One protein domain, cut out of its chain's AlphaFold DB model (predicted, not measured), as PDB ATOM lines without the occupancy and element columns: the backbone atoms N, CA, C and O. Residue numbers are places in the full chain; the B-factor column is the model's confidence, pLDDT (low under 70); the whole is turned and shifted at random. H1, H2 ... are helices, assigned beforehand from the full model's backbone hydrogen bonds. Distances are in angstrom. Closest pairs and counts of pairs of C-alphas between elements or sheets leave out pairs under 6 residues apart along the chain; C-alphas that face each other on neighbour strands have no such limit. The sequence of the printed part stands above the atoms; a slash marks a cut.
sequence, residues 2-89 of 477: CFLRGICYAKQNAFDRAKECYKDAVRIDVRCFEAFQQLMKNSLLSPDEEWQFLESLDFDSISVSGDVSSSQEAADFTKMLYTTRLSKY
ATOM      1  N   CYS A   2     394.145 554.921 865.624       89.75
ATOM      2  CA  CYS A   2     393.389 553.663 865.773       89.75
ATOM      3  C   CYS A   2     392.797 553.461 867.181       89.75
ATOM      4  O   CYS A   2     391.621 553.129 867.289       89.75
ATOM      5  N   PHE A   3     393.559 553.770 868.239       92.12
ATOM      6  CA  PHE A   3     393.089 553.674 869.626       92.12
ATOM      7  C   PHE A   3     391.846 554.537 869.910       92.12
ATOM      8  O   PHE A   3     390.813 554.018 870.324       92.12
ATOM      9  N   LEU A   4     391.900 555.837 869.593       93.00
ATOM     10  CA  LEU A   4     390.758 556.751 869.752       93.00
ATOM     11  C   LEU A   4     389.531 556.293 868.952       93.00
ATOM     12  O   LEU A   4     388.406 556.386 869.434       93.00
ATOM     13  N   ARG A   5     389.738 555.754 867.742       93.81
ATOM     14  CA  ARG A   5     388.654 555.169 866.944       93.81
ATOM     15  C   ARG A   5     388.027 553.961 867.650       93.81
ATOM     16  O   ARG A   5     386.806 553.833 867.636       93.81
ATOM     17  N   GLY A   6     388.844 553.125 868.292       93.06
ATOM     18  CA  GLY A   6     388.385 552.029 869.146       93.06
ATOM     19  C   GLY A   6     387.515 552.520 870.304       93.06
ATOM     20  O   GLY A   6     386.411 552.011 870.476       93.06
ATOM     21  N   ILE A   7     387.935 553.580 871.008       90.69
ATOM     22  CA  ILE A   7     387.144 554.194 872.091       90.69
ATOM     23  C   ILE A   7     385.789 554.688 871.571       90.69
ATOM     24  O   ILE A   7     384.756 554.420 872.184       90.69
ATOM     25  N   CYS A   8     385.770 555.376 870.426       92.75
ATOM     26  CA  CYS A   8     384.526 555.847 869.817       92.75
ATOM     27  C   CYS A   8     383.571 554.688 869.491       92.75
ATOM     28  O   CYS A   8     382.379 554.791 869.770       92.75
ATOM     29  N   TYR A   9     384.079 553.579 868.940       92.44
ATOM     30  CA  TYR A   9     383.256 552.400 868.660       92.44
ATOM     31  C   TYR A   9     382.776 551.695 869.930       92.44
ATOM     32  O   TYR A   9     381.618 551.283 869.977       92.44
ATOM     33  N   ALA A  10     383.609 551.615 870.971       87.19
ATOM     34  CA  ALA A  10     383.210 551.063 872.264       87.19
ATOM     35  C   ALA A  10     382.058 551.873 872.880       87.19
ATOM     36  O   ALA A  10     381.050 551.305 873.286       87.19
ATOM     37  N   LYS A  11     382.130 553.212 872.839       86.94
ATOM     38  CA  LYS A  11     381.035 554.089 873.296       86.94
ATOM     39  C   LYS A  11     379.758 553.979 872.450       86.94
ATOM     40  O   LYS A  11     378.685 554.311 872.938       86.94
ATOM     41  N   GLN A  12     379.859 553.510 871.205       89.75
ATOM     42  CA  GLN A  12     378.717 553.215 870.328       89.75
ATOM     43  C   GLN A  12     378.189 551.776 870.481       89.75
ATOM     44  O   GLN A  12     377.310 551.378 869.720       89.75
ATOM     45  N   ASN A  13     378.711 550.990 871.432       84.75
ATOM     46  CA  ASN A  13     378.413 549.564 871.617       84.75
ATOM     47  C   ASN A  13     378.774 548.677 870.406       84.75
ATOM     48  O   ASN A  13     378.241 547.579 870.250       84.75
ATOM     49  N   ALA A  14     379.681 549.130 869.535       89.12
ATOM     50  CA  ALA A  14     380.177 548.368 868.390       89.12
ATOM     51  C   ALA A  14     381.467 547.613 868.764       89.12
ATOM     52  O   ALA A  14     382.554 547.937 868.276       89.12
ATOM     53  N   PHE A  15     381.349 546.622 869.655       85.25
ATOM     54  CA  PHE A  15     382.494 545.960 870.297       85.25
ATOM     55  C   PHE A  15     383.400 545.194 869.330       85.25
ATOM     56  O   PHE A  15     384.616 545.312 869.443       85.25
ATOM     57  N   ASP A  16     382.847 544.526 868.316       88.69
ATOM     58  CA  ASP A  16     383.654 543.809 867.315       88.69
ATOM     59  C   ASP A  16     384.585 544.762 866.549       88.69
ATOM     60  O   ASP A  16     385.761 544.482 866.320       88.69
ATOM     61  N   ARG A  17     384.080 545.955 866.199       91.69
ATOM     62  CA  ARG A  17     384.880 546.988 865.525       91.69
ATOM     63  C   ARG A  17     385.880 547.637 866.470       91.69
ATOM     64  O   ARG A  17     386.981 547.979 866.039       91.69
ATOM     65  N   ALA A  18     385.499 547.834 867.732       91.62
ATOM     66  CA  ALA A  18     386.390 548.367 868.754       91.62
ATOM     67  C   ALA A  18     387.580 547.424 868.987       91.62
ATOM     68  O   ALA A  18     388.721 547.874 868.919       91.62
ATOM     69  N   LYS A  19     387.313 546.119 869.144       92.31
ATOM     70  CA  LYS A  19     388.303 545.039 869.269       92.31
ATOM     71  C   LYS A  19     389.336 545.084 868.147       92.31
ATOM     72  O   LYS A  19     390.528 545.182 868.430       92.31
ATOM     73  N   GLU A  20     388.904 545.095 866.887       94.31
ATOM     74  CA  GLU A  20     389.845 545.152 865.759       94.31
ATOM     75  C   GLU A  20     390.631 546.473 865.723       94.31
ATOM     76  O   GLU A  20     391.838 546.464 865.502       94.31
ATOM     77  N   CYS A  21     390.007 547.614 866.049       95.00
ATOM     78  CA  CYS A  21     390.726 548.892 866.123       95.00
ATOM     79  C   CYS A  21     391.793 548.928 867.226       95.00
ATOM     80  O   CYS A  21     392.840 549.549 867.031       95.00
ATOM     81  N   TYR A  22     391.533 548.298 868.374       94.94
ATOM     82  CA  TYR A  22     392.519 548.169 869.444       94.94
ATOM     83  C   TYR A  22     393.647 547.214 869.047       94.94
ATOM     84  O   TYR A  22     394.811 547.559 869.231       94.94
ATOM     85  N   LYS A  23     393.328 546.073 868.420       94.94
ATOM     86  CA  LYS A  23     394.336 545.139 867.894       94.94
ATOM     87  C   LYS A  23     395.255 545.815 866.882       94.94
ATOM     88  O   LYS A  23     396.471 545.691 866.982       94.94
ATOM     89  N   ASP A  24     394.687 546.576 865.950       94.62
ATOM     90  CA  ASP A  24     395.456 547.339 864.968       94.62
ATOM     91  C   ASP A  24     396.350 548.393 865.631       94.62
ATOM     92  O   ASP A  24     397.474 548.609 865.188       94.62
ATOM     93  N   ALA A  25     395.884 549.047 866.700       95.12
ATOM     94  CA  ALA A  25     396.689 550.032 867.418       95.12
ATOM     95  C   ALA A  25     397.955 549.407 868.029       95.12
ATOM     96  O   ALA A  25     399.033 549.968 867.856       95.12
ATOM     97  N   VAL A  26     397.830 548.240 868.670       94.31
ATOM     98  CA  VAL A  26     398.971 547.526 869.276       94.31
ATOM     99  C   VAL A  26     399.873 546.891 868.209       94.31
ATOM    100  O   VAL A  26     401.083 546.856 868.380       94.31
ATOM    101  N   ARG A  27     399.322 546.434 867.076       93.81
ATOM    102  CA  ARG A  27     400.129 545.933 865.943       93.81
ATOM    103  C   ARG A  27     400.987 547.016 865.295       93.81
ATOM    104  O   ARG A  27     402.061 546.713 864.796       93.81
ATOM    105  N   ILE A  28     400.494 548.256 865.252       91.81
ATOM    106  CA  ILE A  28     401.240 549.397 864.701       91.81
ATOM    107  C   ILE A  28     402.332 549.849 865.673       91.81
ATOM    108  O   ILE A  28     403.437 550.166 865.242       91.81
ATOM    109  N   ASP A  29     402.015 549.917 866.965       91.12
ATOM    110  CA  ASP A  29     402.976 550.250 868.012       91.12
ATOM    111  C   ASP A  29     402.754 549.340 869.214       91.12
ATOM    112  O   ASP A  29     401.802 549.511 869.982       91.12
ATOM    113  N   VAL A  30     403.675 548.395 869.395       91.56
ATOM    114  CA  VAL A  30     403.611 547.419 870.482       91.56
ATOM    115  C   VAL A  30     403.663 548.102 871.845       91.56
ATOM    116  O   VAL A  30     403.121 547.564 872.801       91.56
ATOM    117  N   ARG A  31     404.201 549.324 871.951       90.12
ATOM    118  CA  ARG A  31     404.251 550.095 873.206       90.12
ATOM    119  C   ARG A  31     402.928 550.781 873.557       90.12
ATOM    120  O   ARG A  31     402.828 551.392 874.620       90.12
ATOM    121  N   CYS A  32     401.907 550.697 872.700       92.75
ATOM    122  CA  CYS A  32     400.581 551.256 872.959       92.75
ATOM    123  C   CYS A  32     399.811 550.418 873.997       92.75
ATOM    124  O   CYS A  32     398.830 549.736 873.685       92.75
ATOM    125  N   PHE A  33     400.251 550.491 875.256       91.81
ATOM    126  CA  PHE A  33     399.684 549.711 876.356       91.81
ATOM    127  C   PHE A  33     398.218 550.055 876.628       91.81
ATOM    128  O   PHE A  33     397.448 549.172 876.977       91.81
ATOM    129  N   GLU A  34     397.785 551.300 876.408       92.62
ATOM    130  CA  GLU A  34     396.385 551.697 876.621       92.62
ATOM    131  C   GLU A  34     395.411 550.882 875.757       92.62
ATOM    132  O   GLU A  34     394.363 550.441 876.234       92.62
ATOM    133  N   ALA A  35     395.760 550.635 874.489       93.62
ATOM    134  CA  ALA A  35     394.941 549.824 873.592       93.62
ATOM    135  C   ALA A  35     394.911 548.356 874.036       93.62
ATOM    136  O   ALA A  35     393.852 547.728 874.028       93.62
ATOM    137  N   PHE A  36     396.057 547.833 874.472       93.94
ATOM    138  CA  PHE A  36     396.169 546.485 875.015       93.94
ATOM    139  C   PHE A  36     395.368 546.325 876.320       93.94
ATOM    140  O   PHE A  36     394.585 545.388 876.461       93.94
ATOM    141  N   GLN A  37     395.460 547.289 877.235       91.50
ATOM    142  CA  GLN A  37     394.721 547.298 878.493       91.50
ATOM    143  C   GLN A  37     393.207 547.316 878.266       91.50
ATOM    144  O   GLN A  37     392.488 546.628 878.980       91.50
ATOM    145  N   GLN A  38     392.701 548.050 877.267       90.38
ATOM    146  CA  GLN A  38     391.267 548.043 876.941       90.38
ATOM    147  C   GLN A  38     390.779 546.701 876.381       90.38
ATOM    148  O   GLN A  38     389.615 546.352 876.595       90.38
ATOM    149  N   LEU A  39     391.639 545.949 875.684       90.62
ATOM    150  CA  LEU A  39     391.323 544.592 875.230       90.62
ATOM    151  C   LEU A  39     391.201 543.626 876.414       90.62
ATOM    152  O   LEU A  39     390.225 542.880 876.470       90.62
ATOM    153  N   MET A  40     392.155 543.681 877.353       90.31
ATOM    154  CA  MET A  40     392.201 542.785 878.517       90.31
ATOM    155  C   MET A  40     391.152 543.150 879.577       90.31
ATOM    156  O   MET A  40     390.390 542.296 880.011       90.31
ATOM    157  N   LYS A  41     391.047 544.431 879.965       86.31
ATOM    158  CA  LYS A  41     390.135 544.902 881.028       86.31
ATOM    159  C   LYS A  41     388.668 544.584 880.729       86.31
ATOM    160  O   LYS A  41     387.907 544.290 881.643       86.31
ATOM    161  N   ASN A  42     388.275 544.673 879.460       84.00
ATOM    162  CA  ASN A  42     386.906 544.399 879.026       84.00
ATOM    163  C   ASN A  42     386.720 542.951 878.539       84.00
ATOM    164  O   ASN A  42     385.661 542.638 878.002       84.00
ATOM    165  N   SER A  43     387.735 542.087 878.672       87.31
ATOM    166  CA  SER A  43     387.722 540.700 878.195       87.31
ATOM    167  C   SER A  43     387.157 540.572 876.773       87.31
ATOM    168  O   SER A  43     386.181 539.861 876.545       87.31
ATOM    169  N   LEU A  44     387.704 541.314 875.802       87.81
ATOM    170  CA  LEU A  44     387.210 541.294 874.409       87.81
ATOM    171  C   LEU A  44     387.767 540.123 873.583       87.81
ATOM    172  O   LEU A  44     387.301 539.851 872.471       87.81
ATOM    173  N   LEU A  45     388.800 539.460 874.092       89.50
ATOM    174  CA  LEU A  45     389.470 538.329 873.461       89.50
ATOM    175  C   LEU A  45     389.253 537.089 874.322       89.50
ATOM    176  O   LEU A  45     389.303 537.182 875.545       89.50
ATOM    177  N   SER A  46     389.011 535.938 873.697       87.50
ATOM    178  CA  SER A  46     389.081 534.677 874.442       87.50
ATOM    179  C   SER A  46     390.530 534.402 874.871       87.50
ATOM    180  O   SER A  46     391.453 534.882 874.204       87.50
ATOM    181  N   PRO A  47     390.772 533.579 875.912       87.56
ATOM    182  CA  PRO A  47     392.129 533.200 876.308       87.56
ATOM    183  C   PRO A  47     392.945 532.644 875.135       87.56
ATOM    184  O   PRO A  47     394.154 532.835 875.055       87.56
ATOM    185  N   ASP A  48     392.286 531.980 874.183       87.38
ATOM    186  CA  ASP A  48     392.954 531.471 872.995       87.38
ATOM    187  C   ASP A  48     393.397 532.577 872.030       87.38
ATOM    188  O   ASP A  48     394.539 532.573 871.561       87.38
ATOM    189  N   GLU A  49     392.507 533.530 871.759       90.25
ATOM    190  CA  GLU A  49     392.775 534.679 870.895       90.25
ATOM    191  C   GLU A  49     393.821 535.624 871.495       90.25
ATOM    192  O   GLU A  49     394.595 536.219 870.751       90.25
ATOM    193  N   GLU A  50     393.857 535.763 872.821       91.81
ATOM    194  CA  GLU A  50     394.848 536.561 873.547       91.81
ATOM    195  C   GLU A  50     396.280 536.103 873.254       91.81
ATOM    196  O   GLU A  50     397.134 536.912 872.885       91.81
ATOM    197  N   TRP A  51     396.531 534.796 873.363       91.06
ATOM    198  CA  TRP A  51     397.846 534.211 873.097       91.06
ATOM    199  C   TRP A  51     398.221 534.285 871.617       91.06
ATOM    200  O   TRP A  51     399.327 534.712 871.289       91.06
ATOM    201  N   GLN A  52     397.284 533.969 870.718       92.44
ATOM    202  CA  GLN A  52     397.502 534.133 869.275       92.44
ATOM    203  C   GLN A  52     397.804 535.588 868.910       92.44
ATOM    204  O   GLN A  52     398.619 535.868 868.030       92.44
ATOM    205  N   PHE A  53     397.144 536.533 869.582       93.75
ATOM    206  CA  PHE A  53     397.392 537.945 869.376       93.75
ATOM    207  C   PHE A  53     398.785 538.334 869.857       93.75
ATOM    208  O   PHE A  53     399.507 538.959 869.083       93.75
ATOM    209  N   LEU A  54     399.187 537.914 871.063       93.00
ATOM    210  CA  LEU A  54     400.524 538.158 871.605       93.00
ATOM    211  C   LEU A  54     401.625 537.625 870.674       93.00
ATOM    212  O   LEU A  54     402.588 538.333 870.402       93.00
ATOM    213  N   GLU A  55     401.466 536.410 870.149       91.94
ATOM    214  CA  GLU A  55     402.410 535.794 869.206       91.94
ATOM    215  C   GLU A  55     402.477 536.519 867.855       91.94
ATOM    216  O   GLU A  55     403.494 536.452 867.170       91.94
ATOM    217  N   SER A  56     401.412 537.232 867.472       94.12
ATOM    218  CA  SER A  56     401.357 537.994 866.220       94.12
ATOM    219  C   SER A  56     402.022 539.375 866.284       94.12
ATOM    220  O   SER A  56     402.117 540.039 865.250       94.12
ATOM    221  N   LEU A  57     402.416 539.842 867.473       93.44
ATOM    222  CA  LEU A  57     403.007 541.167 867.663       93.44
ATOM    223  C   LEU A  57     404.503 541.173 867.334       93.44
ATOM    224  O   LEU A  57     405.249 540.279 867.729       93.44
ATOM    225  N   ASP A  58     404.939 542.232 866.654       91.62
ATOM    226  CA  ASP A  58     406.339 542.456 866.294       91.62
ATOM    227  C   ASP A  58     407.074 543.227 867.403       91.62
ATOM    228  O   ASP A  58     407.167 544.459 867.384       91.62
ATOM    229  N   PHE A  59     407.565 542.498 868.406       89.88
ATOM    230  CA  PHE A  59     408.341 543.079 869.509       89.88
ATOM    231  C   PHE A  59     409.733 543.563 869.073       89.88
ATOM    232  O   PHE A  59     410.283 544.453 869.722       89.88
ATOM    233  N   ASP A  60     410.261 543.066 867.952       85.88
ATOM    234  CA  ASP A  60     411.575 543.460 867.423       85.88
ATOM    235  C   ASP A  60     411.563 544.899 866.873       85.88
ATOM    236  O   ASP A  60     412.608 545.524 866.681       85.88
ATOM    237  N   SER A  61     410.371 545.478 866.685       86.56
ATOM    238  CA  SER A  61     410.187 546.901 866.378       86.56
ATOM    239  C   SER A  61     410.690 547.847 867.486       86.56
ATOM    240  O   SER A  61     410.903 549.043 867.238       86.56
ATOM    241  N   ILE A  62     410.908 547.342 868.706       85.00
ATOM    242  CA  ILE A  62     411.427 548.117 869.835       85.00
ATOM    243  C   ILE A  62     412.942 548.287 869.674       85.00
ATOM    244  O   ILE A  62     413.721 547.368 869.896       85.00
ATOM    245  N   SER A  63     413.372 549.502 869.328       81.81
ATOM    246  CA  SER A  63     414.792 549.849 869.204       81.81
ATOM    247  C   SER A  63     415.242 550.799 870.313       81.81
ATOM    248  O   SER A  63     414.645 551.855 870.540       81.81
ATOM    249  N   VAL A  64     416.329 550.428 870.991       81.62
ATOM    250  CA  VAL A  64     417.057 551.278 871.940       81.62
ATOM    251  C   VAL A  64     418.321 551.782 871.248       81.62
ATOM    252  O   VAL A  64     419.020 551.035 870.565       81.62
ATOM    253  N   SER A  65     418.617 553.076 871.370       73.38
ATOM    254  CA  SER A  65     419.726 553.698 870.644       73.38
ATOM    255  C   SER A  65     421.083 553.120 871.064       73.38
ATOM    256  O   SER A  65     421.564 553.421 872.154       73.38
ATOM    257  N   GLY A  66     421.725 552.368 870.164       67.56
ATOM    258  CA  GLY A  66     423.155 552.043 870.229       67.56
ATOM    259  C   GLY A  66     423.528 550.586 870.519       67.56
ATOM    260  O   GLY A  66     424.705 550.270 870.371       67.56
ATOM    261  N   ASP A  67     422.583 549.701 870.861       79.19
ATOM    262  CA  ASP A  67     422.891 548.285 871.110       79.19
ATOM    263  C   ASP A  67     421.738 547.345 870.701       79.19
ATOM    264  O   ASP A  67     420.576 547.535 871.077       79.19
ATOM    265  N   VAL A  68     422.072 546.314 869.919       82.12
ATOM    266  CA  VAL A  68     421.133 545.258 869.499       82.12
ATOM    267  C   VAL A  68     420.736 544.407 870.705       82.12
ATOM    268  O   VAL A  68     419.577 544.017 870.816       82.12
ATOM    269  N   SER A  69     421.661 544.187 871.648       84.50
ATOM    270  CA  SER A  69     421.396 543.403 872.856       84.50
ATOM    271  C   SER A  69     420.343 544.072 873.741       84.50
ATOM    272  O   SER A  69     419.395 543.421 874.168       84.50
ATOM    273  N   SER A  70     420.458 545.384 873.966       85.56
ATOM    274  CA  SER A  70     419.485 546.137 874.768       85.56
ATOM    275  C   SER A  70     418.118 546.258 874.090       85.56
ATOM    276  O   SER A  70     417.102 546.378 874.768       85.56
ATOM    277  N   SER A  71     418.081 546.229 872.754       87.00
ATOM    278  CA  SER A  71     416.821 546.227 872.001       87.00
ATOM    279  C   SER A  71     416.086 544.890 872.156       87.00
ATOM    280  O   SER A  71     414.890 544.888 872.438       87.00
ATOM    281  N   GLN A  72     416.810 543.764 872.082       88.00
ATOM    282  CA  GLN A  72     416.242 542.435 872.341       88.00
ATOM    283  C   GLN A  72     415.742 542.300 873.785       88.00
ATOM    284  O   GLN A  72     414.642 541.811 874.019       88.00
ATOM    285  N   GLU A  73     416.515 542.788 874.755       89.88
ATOM    286  CA  GLU A  73     416.121 542.772 876.165       89.88
ATOM    287  C   GLU A  73     414.839 543.590 876.408       89.88
ATOM    288  O   GLU A  73     413.925 543.135 877.094       89.88
ATOM    289  N   ALA A  74     414.714 544.768 875.783       88.94
ATOM    290  CA  ALA A  74     413.506 545.586 875.867       88.94
ATOM    291  C   ALA A  74     412.281 544.916 875.209       88.94
ATOM    292  O   ALA A  74     411.156 545.049 875.712       88.94
ATOM    293  N   ALA A  75     412.490 544.192 874.106       90.25
ATOM    294  CA  ALA A  75     411.462 543.396 873.440       90.25
ATOM    295  C   ALA A  75     410.953 542.268 874.352       90.25
ATOM    296  O   ALA A  75     409.747 542.170 874.605       90.25
ATOM    297  N   ASP A  76     411.873 541.486 874.921       90.75
ATOM    298  CA  ASP A  76     411.560 540.384 875.832       90.75
ATOM    299  C   ASP A  76     410.869 540.889 877.106       90.75
ATOM    300  O   ASP A  76     409.847 540.337 877.516       90.75
ATOM    301  N   PHE A  77     411.348 541.994 877.683       92.62
ATOM    302  CA  PHE A  77     410.724 542.651 878.831       92.62
ATOM    303  C   PHE A  77     409.268 543.050 878.555       92.62
ATOM    304  O   PHE A  77     408.364 542.732 879.333       92.62
ATOM    305  N   THR A  78     409.013 543.707 877.419       92.06
ATOM    306  CA  THR A  78     407.660 544.149 877.039       92.06
ATOM    307  C   THR A  78     406.733 542.952 876.822       92.06
ATOM    308  O   THR A  78     405.588 542.948 877.282       92.06
ATOM    309  N   LYS A  79     407.240 541.894 876.181       93.25
ATOM    310  CA  LYS A  79     406.501 540.647 875.973       93.25
ATOM    311  C   LYS A  79     406.165 539.948 877.291       93.25
ATOM    312  O   LYS A  79     405.038 539.474 877.457       93.25
ATOM    313  N   MET A  80     407.097 539.914 878.245       93.00
ATOM    314  CA  MET A  80     406.851 539.376 879.587       93.00
ATOM    315  C   MET A  80     405.769 540.181 880.310       93.00
ATOM    316  O   MET A  80     404.820 539.589 880.821       93.00
ATOM    317  N   LEU A  81     405.829 541.518 880.279       92.75
ATOM    318  CA  LEU A  81     404.781 542.363 880.864       92.75
ATOM    319  C   LEU A  81     403.405 542.070 880.254       92.75
ATOM    320  O   LEU A  81     402.423 541.943 880.983       92.75
ATOM    321  N   TYR A  82     403.318 541.900 878.935       94.00
ATOM    322  CA  TYR A  82     402.043 541.603 878.275       94.00
ATOM    323  C   TYR A  82     401.531 540.218 878.673       94.00
ATOM    324  O   TYR A  82     400.353 540.068 878.991       94.00
ATOM    325  N   THR A  83     402.433 539.237 878.775       93.00
ATOM    326  CA  THR A  83     402.128 537.886 879.268       93.00
ATOM    327  C   THR A  83     401.518 537.921 880.675       93.00
ATOM    328  O   THR A  83     400.554 537.208 880.952       93.00
ATOM    329  N   THR A  84     401.998 538.808 881.558       92.00
ATOM    330  CA  THR A  84     401.428 538.945 882.913       92.00
ATOM    331  C   THR A  84     400.009 539.505 882.945       92.00
ATOM    332  O   THR A  84     399.327 539.342 883.953       92.00
ATOM    333  N   ARG A  85     399.515 540.111 881.863       90.88
ATOM    334  CA  ARG A  85     398.155 540.667 881.783       90.88
ATOM    335  C   ARG A  85     397.155 539.769 881.062       90.88
ATOM    336  O   ARG A  85     395.966 540.058 881.122       90.88
ATOM    337  N   LEU A  86     397.619 538.699 880.417       90.75
ATOM    338  CA  LEU A  86     396.742 537.716 879.782       90.75
ATOM    339  C   LEU A  86     395.987 536.875 880.816       90.75
ATOM    340  O   LEU A  86     396.402 536.758 881.979       90.75
ATOM    341  N   SER A  87     394.914 536.240 880.353       85.69
ATOM    342  CA  SER A  87     394.130 535.267 881.100       85.69
ATOM    343  C   SER A  87     394.980 534.101 881.616       85.69
ATOM    344  O   SER A  87     395.832 533.548 880.912       85.69
ATOM    345  N   LYS A  88     394.730 533.701 882.869       83.25
ATOM    346  CA  LYS A  88     395.542 532.717 883.607       83.25
ATOM    347  C   LYS A  88     395.214 531.257 883.291       83.25
ATOM    348  O   LYS A  88     395.991 530.376 883.638       83.25
ATOM    349  N   TYR A  89     394.118 530.998 882.581       76.12
ATOM    350  CA  TYR A  89     393.606 529.643 882.355       76.12
ATOM    351  C   TYR A  89     394.400 528.813 881.335       76.12
ATOM    352  O   TYR A  89     394.424 527.588 881.443       76.12
TER     353      TYR A  89
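What this domain is: This is residues 2 to 89 of the 477 residues of an uncharacterized protein of Metarhizium anisopliae BRIP 53293 (UniProt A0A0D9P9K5). A long helix, H5, reaches away from a group in which H1, H2 and H3 fold back and forth, while H4 runs beside the later part of H5. The printed part has 88 residues with five named helices, in the order H1 to H5 along the chain, and no named strand; the helices hold 60 of the 88 residues, and the class is all helix. The whole is compact, radius of gyration of the C-alphas 13.7 A, spanning 44 by 30 by 16 A.

How they stand to each other: H5, residues 68 to 85, and H4, residues 47 to 55, form a hairpin and only just touch, with 3 pairs of C-alphas within 8 A, through residues 79 to 83 of H5 alone; the closest C-alphas, Leu 54 and Tyr 82, are 7.7 A apart, at a shallow tilt of 9 degrees, opposite ways. H2, residues 15 to 28, forms hairpins with H3, residues 33 to 41 (closest C-alphas Tyr 22 and Ala 35, 5.1 A), and H1, residues 2 to 11 (Gly 6 and Ala 18, 4.2 A). Every O i to N i+4 pair is within hydrogen-bond range in H1, H2 and H3, 4 of 5 in H4 and 13 of 14 in H5.

Where its parts are: H5 runs 26.5 A from C-alpha 68 at (421.133, 545.258, 869.499) to C-alpha 85 at (398.155, 540.667, 881.783). H2 measures 19.9 A, H1 14.5 A, H4 12.8 A and H3 11.7 A.

The domain as a whole: The C-alphas farthest apart, Asn 13 and Gly 66, are 44.8 A apart. The printed part has no cut; the H4 to H5 link is long. Residue 66 is under 70 in pLDDT.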